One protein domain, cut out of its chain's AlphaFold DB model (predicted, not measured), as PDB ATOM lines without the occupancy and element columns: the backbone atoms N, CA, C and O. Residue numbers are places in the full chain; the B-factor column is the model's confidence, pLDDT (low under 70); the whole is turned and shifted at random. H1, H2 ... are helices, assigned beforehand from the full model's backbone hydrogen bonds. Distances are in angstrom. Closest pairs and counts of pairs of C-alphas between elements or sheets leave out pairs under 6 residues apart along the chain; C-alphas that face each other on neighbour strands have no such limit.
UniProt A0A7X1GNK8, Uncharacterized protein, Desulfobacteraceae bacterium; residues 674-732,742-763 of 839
ATOM      1  N   PHE A 674       9.918 -34.384 -49.082       68.25
ATOM      2  CA  PHE A 674       9.812 -32.990 -49.540       68.25
ATOM      3  C   PHE A 674       9.723 -31.989 -48.374       68.25
ATOM      4  O   PHE A 674      10.291 -30.902 -48.431       68.25
ATOM      5  N   ASP A 675       9.110 -32.396 -47.267       71.12
ATOM      6  CA  ASP A 675       9.062 -31.605 -46.038       71.12
ATOM      7  C   ASP A 675      10.451 -31.288 -45.480       71.12
ATOM      8  O   ASP A 675      10.712 -30.168 -45.041       71.12
ATOM      9  N   ARG A 676      11.371 -32.257 -45.544       74.31
ATOM     10  CA  ARG A 676      12.748 -32.055 -45.094       74.31
ATOM     11  C   ARG A 676      13.489 -31.074 -46.009       74.31
ATOM     12  O   ARG A 676      14.270 -30.274 -45.502       74.31
ATOM     13  N   LEU A 677      13.215 -31.092 -47.318       76.50
ATOM     14  CA  LEU A 677      13.756 -30.116 -48.275       76.50
ATOM     15  C   LEU A 677      13.278 -28.695 -47.954       76.50
ATOM     16  O   LEU A 677      14.097 -27.783 -47.864       76.50
ATOM     17  N   MET A 678      11.970 -28.511 -47.764       78.12
ATOM     18  CA  MET A 678      11.389 -27.197 -47.470       78.12
ATOM     19  C   MET A 678      11.930 -26.625 -46.158       78.12
ATOM     20  O   MET A 678      12.327 -25.463 -46.120       78.12
ATOM     21  N   GLN A 679      12.060 -27.460 -45.124       80.44
ATOM     22  CA  GLN A 679      12.637 -27.056 -43.841       80.44
ATOM     23  C   GLN A 679      14.126 -26.680 -43.953       80.44
ATOM     24  O   GLN A 679      14.583 -25.725 -43.328       80.44
ATOM     25  N   GLN A 680      14.908 -27.408 -44.758       78.75
ATOM     26  CA  GLN A 680      16.323 -27.085 -44.989       78.75
ATOM     27  C   GLN A 680      16.498 -25.771 -45.760       78.75
ATOM     28  O   GLN A 680      17.334 -24.952 -45.378       78.75
ATOM     29  N   LEU A 681      15.680 -25.535 -46.791       78.62
ATOM     30  CA  LEU A 681      15.689 -24.278 -47.541       78.62
ATOM     31  C   LEU A 681      15.279 -23.088 -46.665       78.62
ATOM     32  O   LEU A 681      15.909 -22.034 -46.735       78.62
ATOM     33  N   GLU A 682      14.273 -23.247 -45.806       84.12
ATOM     34  CA  GLU A 682      13.854 -22.199 -44.871       84.12
ATOM     35  C   GLU A 682      14.965 -21.843 -43.870       84.12
ATOM     36  O   GLU A 682      15.250 -20.660 -43.636       84.12
ATOM     37  N   ASN A 683      15.653 -22.856 -43.336       81.19
ATOM     38  CA  ASN A 683      16.794 -22.670 -42.442       81.19
ATOM     39  C   ASN A 683      17.951 -21.932 -43.132       81.19
ATOM     40  O   ASN A 683      18.538 -21.019 -42.546       81.19
ATOM     41  N   ASP A 684      18.264 -22.268 -44.385       77.19
ATOM     42  CA  ASP A 684      19.340 -21.614 -45.131       77.19
ATOM     43  C   ASP A 684      19.000 -20.174 -45.542       77.19
ATOM     44  O   ASP A 684      19.865 -19.291 -45.495       77.19
ATOM     45  N   VAL A 685      17.742 -19.903 -45.911       79.69
ATOM     46  CA  VAL A 685      17.265 -18.536 -46.179       79.69
ATOM     47  C   VAL A 685      17.325 -17.696 -44.903       79.69
ATOM     48  O   VAL A 685      17.801 -16.558 -44.938       79.69
ATOM     49  N   SER A 686      16.943 -18.267 -43.759       80.31
ATOM     50  CA  SER A 686      17.058 -17.613 -42.451       80.31
ATOM     51  C   SER A 686      18.521 -17.333 -42.087       80.31
ATOM     52  O   SER A 686      18.874 -16.200 -41.749       80.31
ATOM     53  N   ALA A 687      19.420 -18.300 -42.294       79.88
ATOM     54  CA  ALA A 687      20.858 -18.116 -42.098       79.88
ATOM     55  C   ALA A 687      21.450 -17.036 -43.025       79.88
ATOM     56  O   ALA A 687      22.351 -16.286 -42.632       79.88
ATOM     57  N   MET A 688      20.941 -16.903 -44.254       79.44
ATOM     58  CA  MET A 688      21.316 -15.803 -45.143       79.44
ATOM     59  C   MET A 688      20.829 -14.447 -44.630       79.44
ATOM     60  O   MET A 688      21.614 -13.493 -44.670       79.44
ATOM     61  N   CYS A 689      19.592 -14.353 -44.134       77.81
ATOM     62  CA  CYS A 689      19.048 -13.140 -43.515       77.81
ATOM     63  C   CYS A 689      19.868 -12.699 -42.296       77.81
ATOM     64  O   CYS A 689      20.115 -11.504 -42.106       77.81
ATOM     65  N   ASP A 690      20.358 -13.655 -41.510       75.69
ATOM     66  CA  ASP A 690      21.151 -13.357 -40.322       75.69
ATOM     67  C   ASP A 690      22.635 -13.130 -40.572       75.69
ATOM     68  O   ASP A 690      23.337 -12.609 -39.697       75.69
ATOM     69  N   SER A 691      23.105 -13.439 -41.780       81.50
ATOM     70  CA  SER A 691      24.504 -13.285 -42.147       81.50
ATOM     71  C   SER A 691      24.975 -11.831 -42.058       81.50
ATOM     72  O   SER A 691      24.299 -10.884 -42.473       81.50
ATOM     73  N   THR A 692      26.217 -11.649 -41.599       77.12
ATOM     74  CA  THR A 692      26.890 -10.340 -41.592       77.12
ATOM     75  C   THR A 692      26.947  -9.730 -42.991       77.12
ATOM     76  O   THR A 692      26.809  -8.525 -43.146       77.12
ATOM     77  N   ARG A 693      27.063 -10.558 -44.036       79.56
ATOM     78  CA  ARG A 693      27.043 -10.120 -45.440       79.56
ATOM     79  C   ARG A 693      25.717  -9.466 -45.810       79.56
ATOM     80  O   ARG A 693      25.728  -8.372 -46.369       79.56
ATOM     81  N   TRP A 694      24.588 -10.089 -45.482       80.88
ATOM     82  CA  TRP A 694      23.284  -9.492 -45.760       80.88
ATOM     83  C   TRP A 694      23.032  -8.257 -44.902       80.88
ATOM     84  O   TRP A 694      22.670  -7.219 -45.451       80.88
ATOM     85  N   LYS A 695      23.297  -8.322 -43.591       82.31
ATOM     86  CA  LYS A 695      23.097  -7.194 -42.667       82.31
ATOM     87  C   LYS A 695      23.918  -5.971 -43.084       82.31
ATOM     88  O   LYS A 695      23.348  -4.900 -43.259       82.31
ATOM     89  N   THR A 696      25.211  -6.132 -43.370       74.31
ATOM     90  CA  THR A 696      26.080  -5.033 -43.827       74.31
ATOM     91  C   THR A 696      25.611  -4.456 -45.161       74.31
ATOM     92  O   THR A 696      25.473  -3.243 -45.305       74.31
ATOM     93  N   GLY A 697      25.312  -5.313 -46.140       78.81
ATOM     94  CA  GLY A 697      24.843  -4.871 -47.451       78.81
ATOM     95  C   GLY A 697      23.480  -4.177 -47.411       78.81
ATOM     96  O   GLY A 697      23.268  -3.171 -48.090       78.81
ATOM     97  N   ASN A 698      22.560  -4.683 -46.591       80.50
ATOM     98  CA  ASN A 698      21.235  -4.109 -46.412       80.50
ATOM     99  C   ASN A 698      21.297  -2.775 -45.662       80.50
ATOM    100  O   ASN A 698      20.651  -1.829 -46.094       80.50
ATOM    101  N   THR A 699      22.108  -2.658 -44.605       76.44
ATOM    102  CA  THR A 699      22.290  -1.400 -43.862       76.44
ATOM    103  C   THR A 699      22.871  -0.304 -44.750       76.44
ATOM    104  O   THR A 699      22.316   0.789 -44.793       76.44
ATOM    105  N   VAL A 700      23.918  -0.601 -45.529       70.69
ATOM    106  CA  VAL A 700      24.532   0.380 -46.444       70.69
ATOM    107  C   VAL A 700      23.529   0.864 -47.490       70.69
ATOM    108  O   VAL A 700      23.358   2.066 -47.677       70.69
ATOM    109  N   ILE A 701      22.821  -0.057 -48.149       77.12
ATOM    110  CA  ILE A 701      21.830   0.317 -49.165       77.12
ATOM    111  C   ILE A 701      20.643   1.056 -48.539       77.12
ATOM    112  O   ILE A 701      20.142   1.998 -49.142       77.12
ATOM    113  N   ARG A 702      20.226   0.691 -47.323       70.94
ATOM    114  CA  ARG A 702      19.113   1.340 -46.625       70.94
ATOM    115  C   ARG A 702      19.458   2.757 -46.173       70.94
ATOM    116  O   ARG A 702      18.604   3.625 -46.286       70.94
ATOM    117  N   ILE A 703      20.688   3.011 -45.724       66.56
ATOM    118  CA  ILE A 703      21.168   4.374 -45.438       66.56
ATOM    119  C   ILE A 703      21.102   5.222 -46.713       66.56
ATOM    120  O   ILE A 703      20.550   6.316 -46.688       66.56
ATOM    121  N   PHE A 704      21.566   4.679 -47.843       63.88
ATOM    122  CA  PHE A 704      21.463   5.346 -49.144       63.88
ATOM    123  C   PHE A 704      20.013   5.581 -49.590       63.88
ATOM    124  O   PHE A 704      19.703   6.632 -50.138       63.88
ATOM    125  N   GLU A 705      19.105   4.631 -49.366       70.81
ATOM    126  CA  GLU A 705      17.686   4.778 -49.717       70.81
ATOM    127  C   GLU A 705      16.966   5.806 -48.833       70.81
ATOM    128  O   GLU A 705      16.161   6.575 -49.354       70.81
ATOM    129  N   ILE A 706      17.290   5.863 -47.535       67.25
ATOM    130  CA  ILE A 706      16.775   6.872 -46.593       67.25
ATOM    131  C   ILE A 706      17.285   8.264 -46.979       67.25
ATOM    132  O   ILE A 706      16.496   9.200 -47.059       67.25
ATOM    133  N   MET A 707      18.577   8.385 -47.297       59.41
ATOM    134  CA  MET A 707      19.191   9.639 -47.747       59.41
ATOM    135  C   MET A 707      18.603  10.136 -49.081       59.41
ATOM    136  O   MET A 707      18.624  11.331 -49.356       59.41
ATOM    137  N   LEU A 708      18.043   9.230 -49.892       68.88
ATOM    138  CA  LEU A 708      17.392   9.523 -51.174       68.88
ATOM    139  C   LEU A 708      15.850   9.554 -51.099       68.88
ATOM    140  O   LEU A 708      15.211   9.568 -52.151       68.88
ATOM    141  N   LEU A 709      15.249   9.531 -49.899       53.47
ATOM    142  CA  LEU A 709      13.791   9.539 -49.665       53.47
ATOM    143  C   LEU A 709      13.010   8.468 -50.460       53.47
ATOM    144  O   LEU A 709      11.858   8.668 -50.849       53.47
ATOM    145  N   ARG A 710      13.618   7.303 -50.720       55.50
ATOM    146  CA  ARG A 710      12.968   6.214 -51.469       55.50
ATOM    147  C   ARG A 710      12.167   5.304 -50.536       55.50
ATOM    148  O   ARG A 710      12.669   4.857 -49.507       55.50
ATOM    149  N   GLY A 711      10.926   4.993 -50.920       54.88
ATOM    150  CA  GLY A 711      10.058   4.057 -50.194       54.88
ATOM    151  C   GLY A 711      10.643   2.639 -50.099       54.88
ATOM    152  O   GLY A 711      11.484   2.252 -50.908       54.88
ATOM    153  N   LYS A 712      10.191   1.848 -49.112       57.53
ATOM    154  CA  LYS A 712      10.682   0.475 -48.873       57.53
ATOM    155  C   LYS A 712      10.369  -0.438 -50.079       57.53
ATOM    156  O   LYS A 712       9.194  -0.727 -50.307       57.53
ATOM    157  N   PRO A 713      11.367  -0.941 -50.831       60.81
ATOM    158  CA  PRO A 713      11.111  -1.839 -51.953       60.81
ATOM    159  C   PRO A 713      10.704  -3.238 -51.469       60.81
ATOM    160  O   PRO A 713      11.159  -3.703 -50.422       60.81
ATOM    161  N   ARG A 714       9.889  -3.950 -52.260       64.19
ATOM    162  CA  ARG A 714       9.614  -5.379 -52.030       64.19
ATOM    163  C   ARG A 714      10.891  -6.183 -52.288       64.19
ATOM    164  O   ARG A 714      11.468  -6.111 -53.370       64.19
ATOM    165  N   LEU A 715      11.351  -6.922 -51.281       79.44
ATOM    166  CA  LEU A 715      12.581  -7.713 -51.343       79.44
ATOM    167  C   LEU A 715      12.269  -9.151 -51.764       79.44
ATOM    168  O   LEU A 715      11.336  -9.744 -51.230       79.44
ATOM    169  N   ALA A 716      13.105  -9.730 -52.630       79.88
ATOM    170  CA  ALA A 716      13.043 -11.155 -52.979       79.88
ATOM    171  C   ALA A 716      13.125 -12.054 -51.726       79.88
ATOM    172  O   ALA A 716      12.394 -13.031 -51.616       79.88
ATOM    173  N   MET A 717      13.907 -11.644 -50.717       79.31
ATOM    174  CA  MET A 717      13.941 -12.297 -49.399       79.31
ATOM    175  C   MET A 717      12.574 -12.353 -48.700       79.31
ATOM    176  O   MET A 717      12.206 -13.394 -48.164       79.31
ATOM    177  N   ASN A 718      11.786 -11.276 -48.753       79.88
ATOM    178  CA  ASN A 718      10.458 -11.248 -48.131       79.88
ATOM    179  C   ASN A 718       9.469 -12.146 -48.889       79.88
ATOM    180  O   ASN A 718       8.536 -12.679 -48.298       79.88
ATOM    181  N   HIS A 719       9.663 -12.308 -50.201       83.38
ATOM    182  CA  HIS A 719       8.832 -13.189 -51.015       83.38
ATOM    183  C   HIS A 719       9.123 -14.668 -50.730       83.38
ATOM    184  O   HIS A 719       8.181 -15.440 -50.574       83.38
ATOM    185  N   MET A 720      10.395 -15.042 -50.546       81.62
ATOM    186  CA  MET A 720      10.765 -16.401 -50.127       81.62
ATOM    187  C   MET A 720      10.177 -16.759 -48.755       81.62
ATOM    188  O   MET A 720       9.582 -17.820 -48.610       81.62
ATOM    189  N   GLN A 721      10.240 -15.847 -47.777       83.94
ATOM    190  CA  GLN A 721       9.597 -16.046 -46.468       83.94
ATOM    191  C   GLN A 721       8.077 -16.222 -46.579       83.94
ATOM    192  O   GLN A 721       7.494 -17.051 -45.884       83.94
ATOM    193  N   LYS A 722       7.433 -15.491 -47.496       85.56
ATOM    194  CA  LYS A 722       6.002 -15.650 -47.757       85.56
ATOM    195  C   LYS A 722       5.674 -17.047 -48.294       85.56
ATOM    196  O   LYS A 722       4.706 -17.649 -47.844       85.56
ATOM    197  N   ILE A 723       6.495 -17.587 -49.195       83.38
ATOM    198  CA  ILE A 723       6.311 -18.942 -49.738       83.38
ATOM    199  C   ILE A 723       6.416 -20.002 -48.633       83.38
ATOM    200  O   ILE A 723       5.576 -20.899 -48.587       83.38
ATOM    201  N   PHE A 724       7.377 -19.878 -47.711       86.00
ATOM    202  CA  PHE A 724       7.473 -20.787 -46.561       86.00
ATOM    203  C   PHE A 724       6.255 -20.676 -45.634       86.00
ATOM    204  O   PHE A 724       5.702 -21.696 -45.235       86.00
ATOM    205  N   SER A 725       5.750 -19.460 -45.388       83.06
ATOM    206  CA  SER A 725       4.522 -19.276 -44.601       83.06
ATOM    207  C   SER A 725       3.278 -19.872 -45.276       83.06
ATOM    208  O   SER A 725       2.466 -20.506 -44.612       83.06
ATOM    209  N   GLU A 726       3.143 -19.736 -46.601       84.06
ATOM    210  CA  GLU A 726       2.043 -20.335 -47.370       84.06
ATOM    211  C   GLU A 726       2.112 -21.870 -47.357       84.06
ATOM    212  O   GLU A 726       1.078 -22.535 -47.273       84.06
ATOM    213  N   TYR A 727       3.324 -22.430 -47.408       82.75
ATOM    214  CA  TYR A 727       3.558 -23.864 -47.260       82.75
ATOM    215  C   TYR A 727       3.169 -24.357 -45.860       82.75
ATOM    216  O   TYR A 727       2.405 -25.318 -45.752       82.75
ATOM    217  N   GLN A 728       3.612 -23.673 -44.802       80.12
ATOM    218  CA  GLN A 728       3.324 -24.065 -43.422       80.12
ATOM    219  C   GLN A 728       1.822 -23.995 -43.107       80.12
ATOM    220  O   GLN A 728       1.272 -24.947 -42.570       80.12
ATOM    221  N   ILE A 729       1.125 -22.940 -43.549       81.44
ATOM    222  CA  ILE A 729      -0.335 -22.808 -43.378       81.44
ATOM    223  C   ILE A 729      -1.081 -23.968 -44.050       81.44
ATOM    224  O   ILE A 729      -1.992 -24.541 -43.459       81.44
ATOM    225  N   LYS A 730      -0.702 -24.339 -45.281       76.88
ATOM    226  CA  LYS A 730      -1.346 -25.453 -45.998       76.88
ATOM    227  C   LYS A 730      -1.075 -26.805 -45.344       76.88
ATOM    228  O   LYS A 730      -1.959 -27.659 -45.347       76.88
ATOM    229  N   LYS A 731       0.118 -26.976 -44.776       73.50
ATOM    230  CA  LYS A 731       0.496 -28.164 -44.015       73.50
ATOM    231  C   LYS A 731      -0.287 -28.268 -42.704       73.50
ATOM    232  O   LYS A 731      -0.853 -29.322 -42.435       73.50
ATOM    233  N   ASP A 732      -0.390 -27.178 -41.948       74.62
ATOM    234  CA  ASP A 732      -1.128 -27.129 -40.678       74.62
ATOM    235  C   ASP A 732      -2.643 -27.320 -40.884       74.62
ATOM    236  O   ASP A 732      -3.329 -27.866 -40.025       74.62
ATOM    237  N   MET A 742       3.850 -27.609 -55.838       68.69
ATOM    238  CA  MET A 742       5.217 -27.873 -55.388       68.69
ATOM    239  C   MET A 742       6.268 -27.379 -56.393       68.69
ATOM    240  O   MET A 742       7.189 -26.647 -56.026       68.69
ATOM    241  N   GLN A 743       6.106 -27.704 -57.679       70.88
ATOM    242  CA  GLN A 743       6.994 -27.208 -58.736       70.88
ATOM    243  C   GLN A 743       6.947 -25.681 -58.858       70.88
ATOM    244  O   GLN A 743       7.979 -25.047 -59.086       70.88
ATOM    245  N   LYS A 744       5.766 -25.079 -58.672       76.69
ATOM    246  CA  LYS A 744       5.596 -23.623 -58.682       76.69
ATOM    247  C   LYS A 744       6.366 -22.955 -57.540       76.69
ATOM    248  O   LYS A 744       7.097 -22.002 -57.803       76.69
ATOM    249  N   TRP A 745       6.249 -23.455 -56.309       81.94
ATOM    250  CA  TRP A 745       6.998 -22.921 -55.166       81.94
ATOM    251  C   TRP A 745       8.507 -23.078 -55.341       81.94
ATOM    252  O   TRP A 745       9.229 -22.096 -55.192       81.94
ATOM    253  N   MET A 746       8.980 -24.259 -55.742       82.31
ATOM    254  CA  MET A 746      10.412 -24.503 -55.946       82.31
ATOM    255  C   MET A 746      11.008 -23.607 -57.030       82.31
ATOM    256  O   MET A 746      12.072 -23.020 -56.837       82.31
ATOM    257  N   ARG A 747      10.292 -23.427 -58.145       78.69
ATOM    258  CA  ARG A 747      10.720 -22.520 -59.214       78.69
ATOM    259  C   ARG A 747      10.767 -21.070 -58.739       78.69
ATOM    260  O   ARG A 747      11.696 -20.348 -59.091       78.69
ATOM    261  N   GLN A 748       9.780 -20.641 -57.956       81.38
ATOM    262  CA  GLN A 748       9.729 -19.272 -57.456       81.38
ATOM    263  C   GLN A 748      10.828 -19.000 -56.414       81.38
ATOM    264  O   GLN A 748      11.501 -17.976 -56.507       81.38
ATOM    265  N   LEU A 749      11.077 -19.939 -55.495       80.81
ATOM    266  CA  LEU A 749      12.176 -19.870 -54.526       80.81
ATOM    267  C   LEU A 749      13.543 -19.790 -55.220       80.81
ATOM    268  O   LEU A 749      14.370 -18.966 -54.838       80.81
ATOM    269  N   GLU A 750      13.775 -20.582 -56.271       81.31
ATOM    270  CA  GLU A 750      15.037 -20.549 -57.024       81.31
ATOM    271  C   GLU A 750      15.233 -19.194 -57.727       81.31
ATOM    272  O   GLU A 750      16.313 -18.603 -57.659       81.31
ATOM    273  N   VAL A 751      14.178 -18.649 -58.344       79.88
ATOM    274  CA  VAL A 751      14.215 -17.319 -58.980       79.88
ATOM    275  C   VAL A 751      14.520 -16.223 -57.957       79.88
ATOM    276  O   VAL A 751      15.394 -15.383 -58.189       79.88
ATOM    277  N   ASP A 752      13.845 -16.227 -56.808       78.69
ATOM    278  CA  ASP A 752      14.042 -15.209 -55.773       78.69
ATOM    279  C   ASP A 752      15.401 -15.328 -55.075       78.69
ATOM    280  O   ASP A 752      16.026 -14.313 -54.734       78.69
ATOM    281  N   PHE A 753      15.921 -16.546 -54.945       82.62
ATOM    282  CA  PHE A 753      17.275 -16.797 -54.476       82.62
ATOM    283  C   PHE A 753      18.321 -16.204 -55.434       82.62
ATOM    284  O   PHE A 753      19.177 -15.422 -55.004       82.62
ATOM    285  N   GLN A 754      18.213 -16.469 -56.741       81.19
ATOM    286  CA  GLN A 754      19.129 -15.893 -57.736       81.19
ATOM    287  C   GLN A 754      19.039 -14.359 -57.775       81.19
ATOM    288  O   GLN A 754      20.065 -13.667 -57.770       81.19
ATOM    289  N   ASN A 755      17.825 -13.803 -57.707       79.19
ATOM    290  CA  ASN A 755      17.611 -12.356 -57.618       79.19
ATOM    291  C   ASN A 755      18.283 -11.750 -56.376       79.19
ATOM    292  O   ASN A 755      18.856 -10.654 -56.436       79.19
ATOM    293  N   THR A 756      18.276 -12.472 -55.255       82.06
ATOM    294  CA  THR A 756      18.949 -12.052 -54.022       82.06
ATOM    295  C   THR A 756      20.467 -12.009 -54.204       82.06
ATOM    296  O   THR A 756      21.084 -11.009 -53.829       82.06
ATOM    297  N   LEU A 757      21.072 -13.012 -54.849       79.62
ATOM    298  CA  LEU A 757      22.520 -13.059 -55.096       79.62
ATOM    299  C   LEU A 757      23.019 -11.944 -56.027       79.62
ATOM    300  O   LEU A 757      24.121 -11.417 -55.831       79.62
ATOM    301  N   VAL A 758      22.213 -11.560 -57.021       79.00
ATOM    302  CA  VAL A 758      22.550 -10.501 -57.991       79.00
ATOM    303  C   VAL A 758      22.256  -9.095 -57.439       79.00
ATOM    304  O   VAL A 758      22.809  -8.090 -57.919       79.00
ATOM    305  N   SER A 759      21.447  -9.000 -56.376       80.50
ATOM    306  CA  SER A 759      21.063  -7.735 -55.751       80.50
ATOM    307  C   SER A 759      22.273  -6.890 -55.324       80.50
ATOM    308  O   SER A 759      23.319  -7.393 -54.895       80.50
ATOM    309  N   ARG A 760      22.132  -5.558 -55.421       76.44
ATOM    310  CA  ARG A 760      23.168  -4.616 -54.956       76.44
ATOM    311  C   ARG A 760      23.461  -4.813 -53.465       76.44
ATOM    312  O   ARG A 760      24.625  -4.798 -53.082       76.44
ATOM    313  N   ARG A 761      22.423  -5.090 -52.663       80.12
ATOM    314  CA  ARG A 761      22.523  -5.400 -51.228       80.12
ATOM    315  C   ARG A 761      23.485  -6.561 -50.975       80.12
ATOM    316  O   ARG A 761      24.464  -6.394 -50.257       80.12
ATOM    317  N   TRP A 762      23.279  -7.702 -51.633       80.94
ATOM    318  CA  TRP A 762      24.138  -8.873 -51.443       80.94
ATOM    319  C   TRP A 762      25.568  -8.652 -51.955       80.94
ATOM    320  O   TRP A 762      26.530  -9.002 -51.272       80.94
ATOM    321  N   ARG A 763      25.742  -8.019 -53.125       82.25
ATOM    322  CA  ARG A 763      27.075  -7.760 -53.704       82.25
ATOM    323  C   ARG A 763      27.925  -6.801 -52.872       82.25
ATOM    324  O   ARG A 763      29.115  -7.065 -52.691       82.25
TER     325      ARG A 763
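Overview. This is residues 674 to 732 and 742 to 763 of the 839 residues of an uncharacterized protein of Desulfobacteraceae bacterium (UniProt A0A7X1GNK8). Three long helices, H1, H3 and H4, are gathered side by side in a loose triangle at one end of an elongated model, with the far end of H3 splaying away from the other two. At the other end, H2 leads off at an angle from the end of H1, and residues 708 to 715 fold back to H3, making a wide open loop; short H5 packs on H2. The printed part has 81 residues with five named helices, H1 to H5 in chain order, and no named strand: all helix. It is only just compact, close to loose, with a radius of gyration of the C-alphas of 14.1 A and spans of 43 by 23 by 21 A.

Along the chain. H1, residues 674 to 690, begins at C-alpha 674 (9.812, -32.990, -49.540) and is 24.5 A long. H2, residues 692 to 707, is 22.3 A long. H3, residues 716 to 732, is 24.6 A long. H4, residues 742 to 758, is 24.7 A long. H5, residues 760 to 763, ends at C-alpha 763 (27.075, -7.760, -53.704).

Arrangement. H1 touches H3, through residues 717 to 724 of H3 alone, closest at the C-alphas of Glu 682 and Phe 724, 6.8 A, with an only just steep tilt of 36 degrees, opposite ways. H3 touches H4, with residues 716 to 723 alone, closest at the C-alphas of Ala 716 and Asp 752, 5.0 A; the tilt is shallow, 24 degrees, opposite ways. H1 and H4 are near each other. H2 touches H5, closest at the C-alphas of Gly 697 and Arg 761, 4.5 A. H2 and H3 are apart. Every O i to N i+4 pair is within hydrogen-bond range in H1, H2, H3 and H4; H5 is too short for one.

Size, cuts and confidence. The farthest C-alphas, of Phe 674 and Met 707, are 43.7 A apart. Residues 733 to 741 are not printed, and C-alphas 732 and 742 are 16.0 A apart across the cut. Of the links printed whole, H1 to H2 and H4 to H5 are tight and H2 to H3 is short. Mean pLDDT of the printed part is 76.5; residues 674, 703 to 704, 706 to 714 and 742 are under 70.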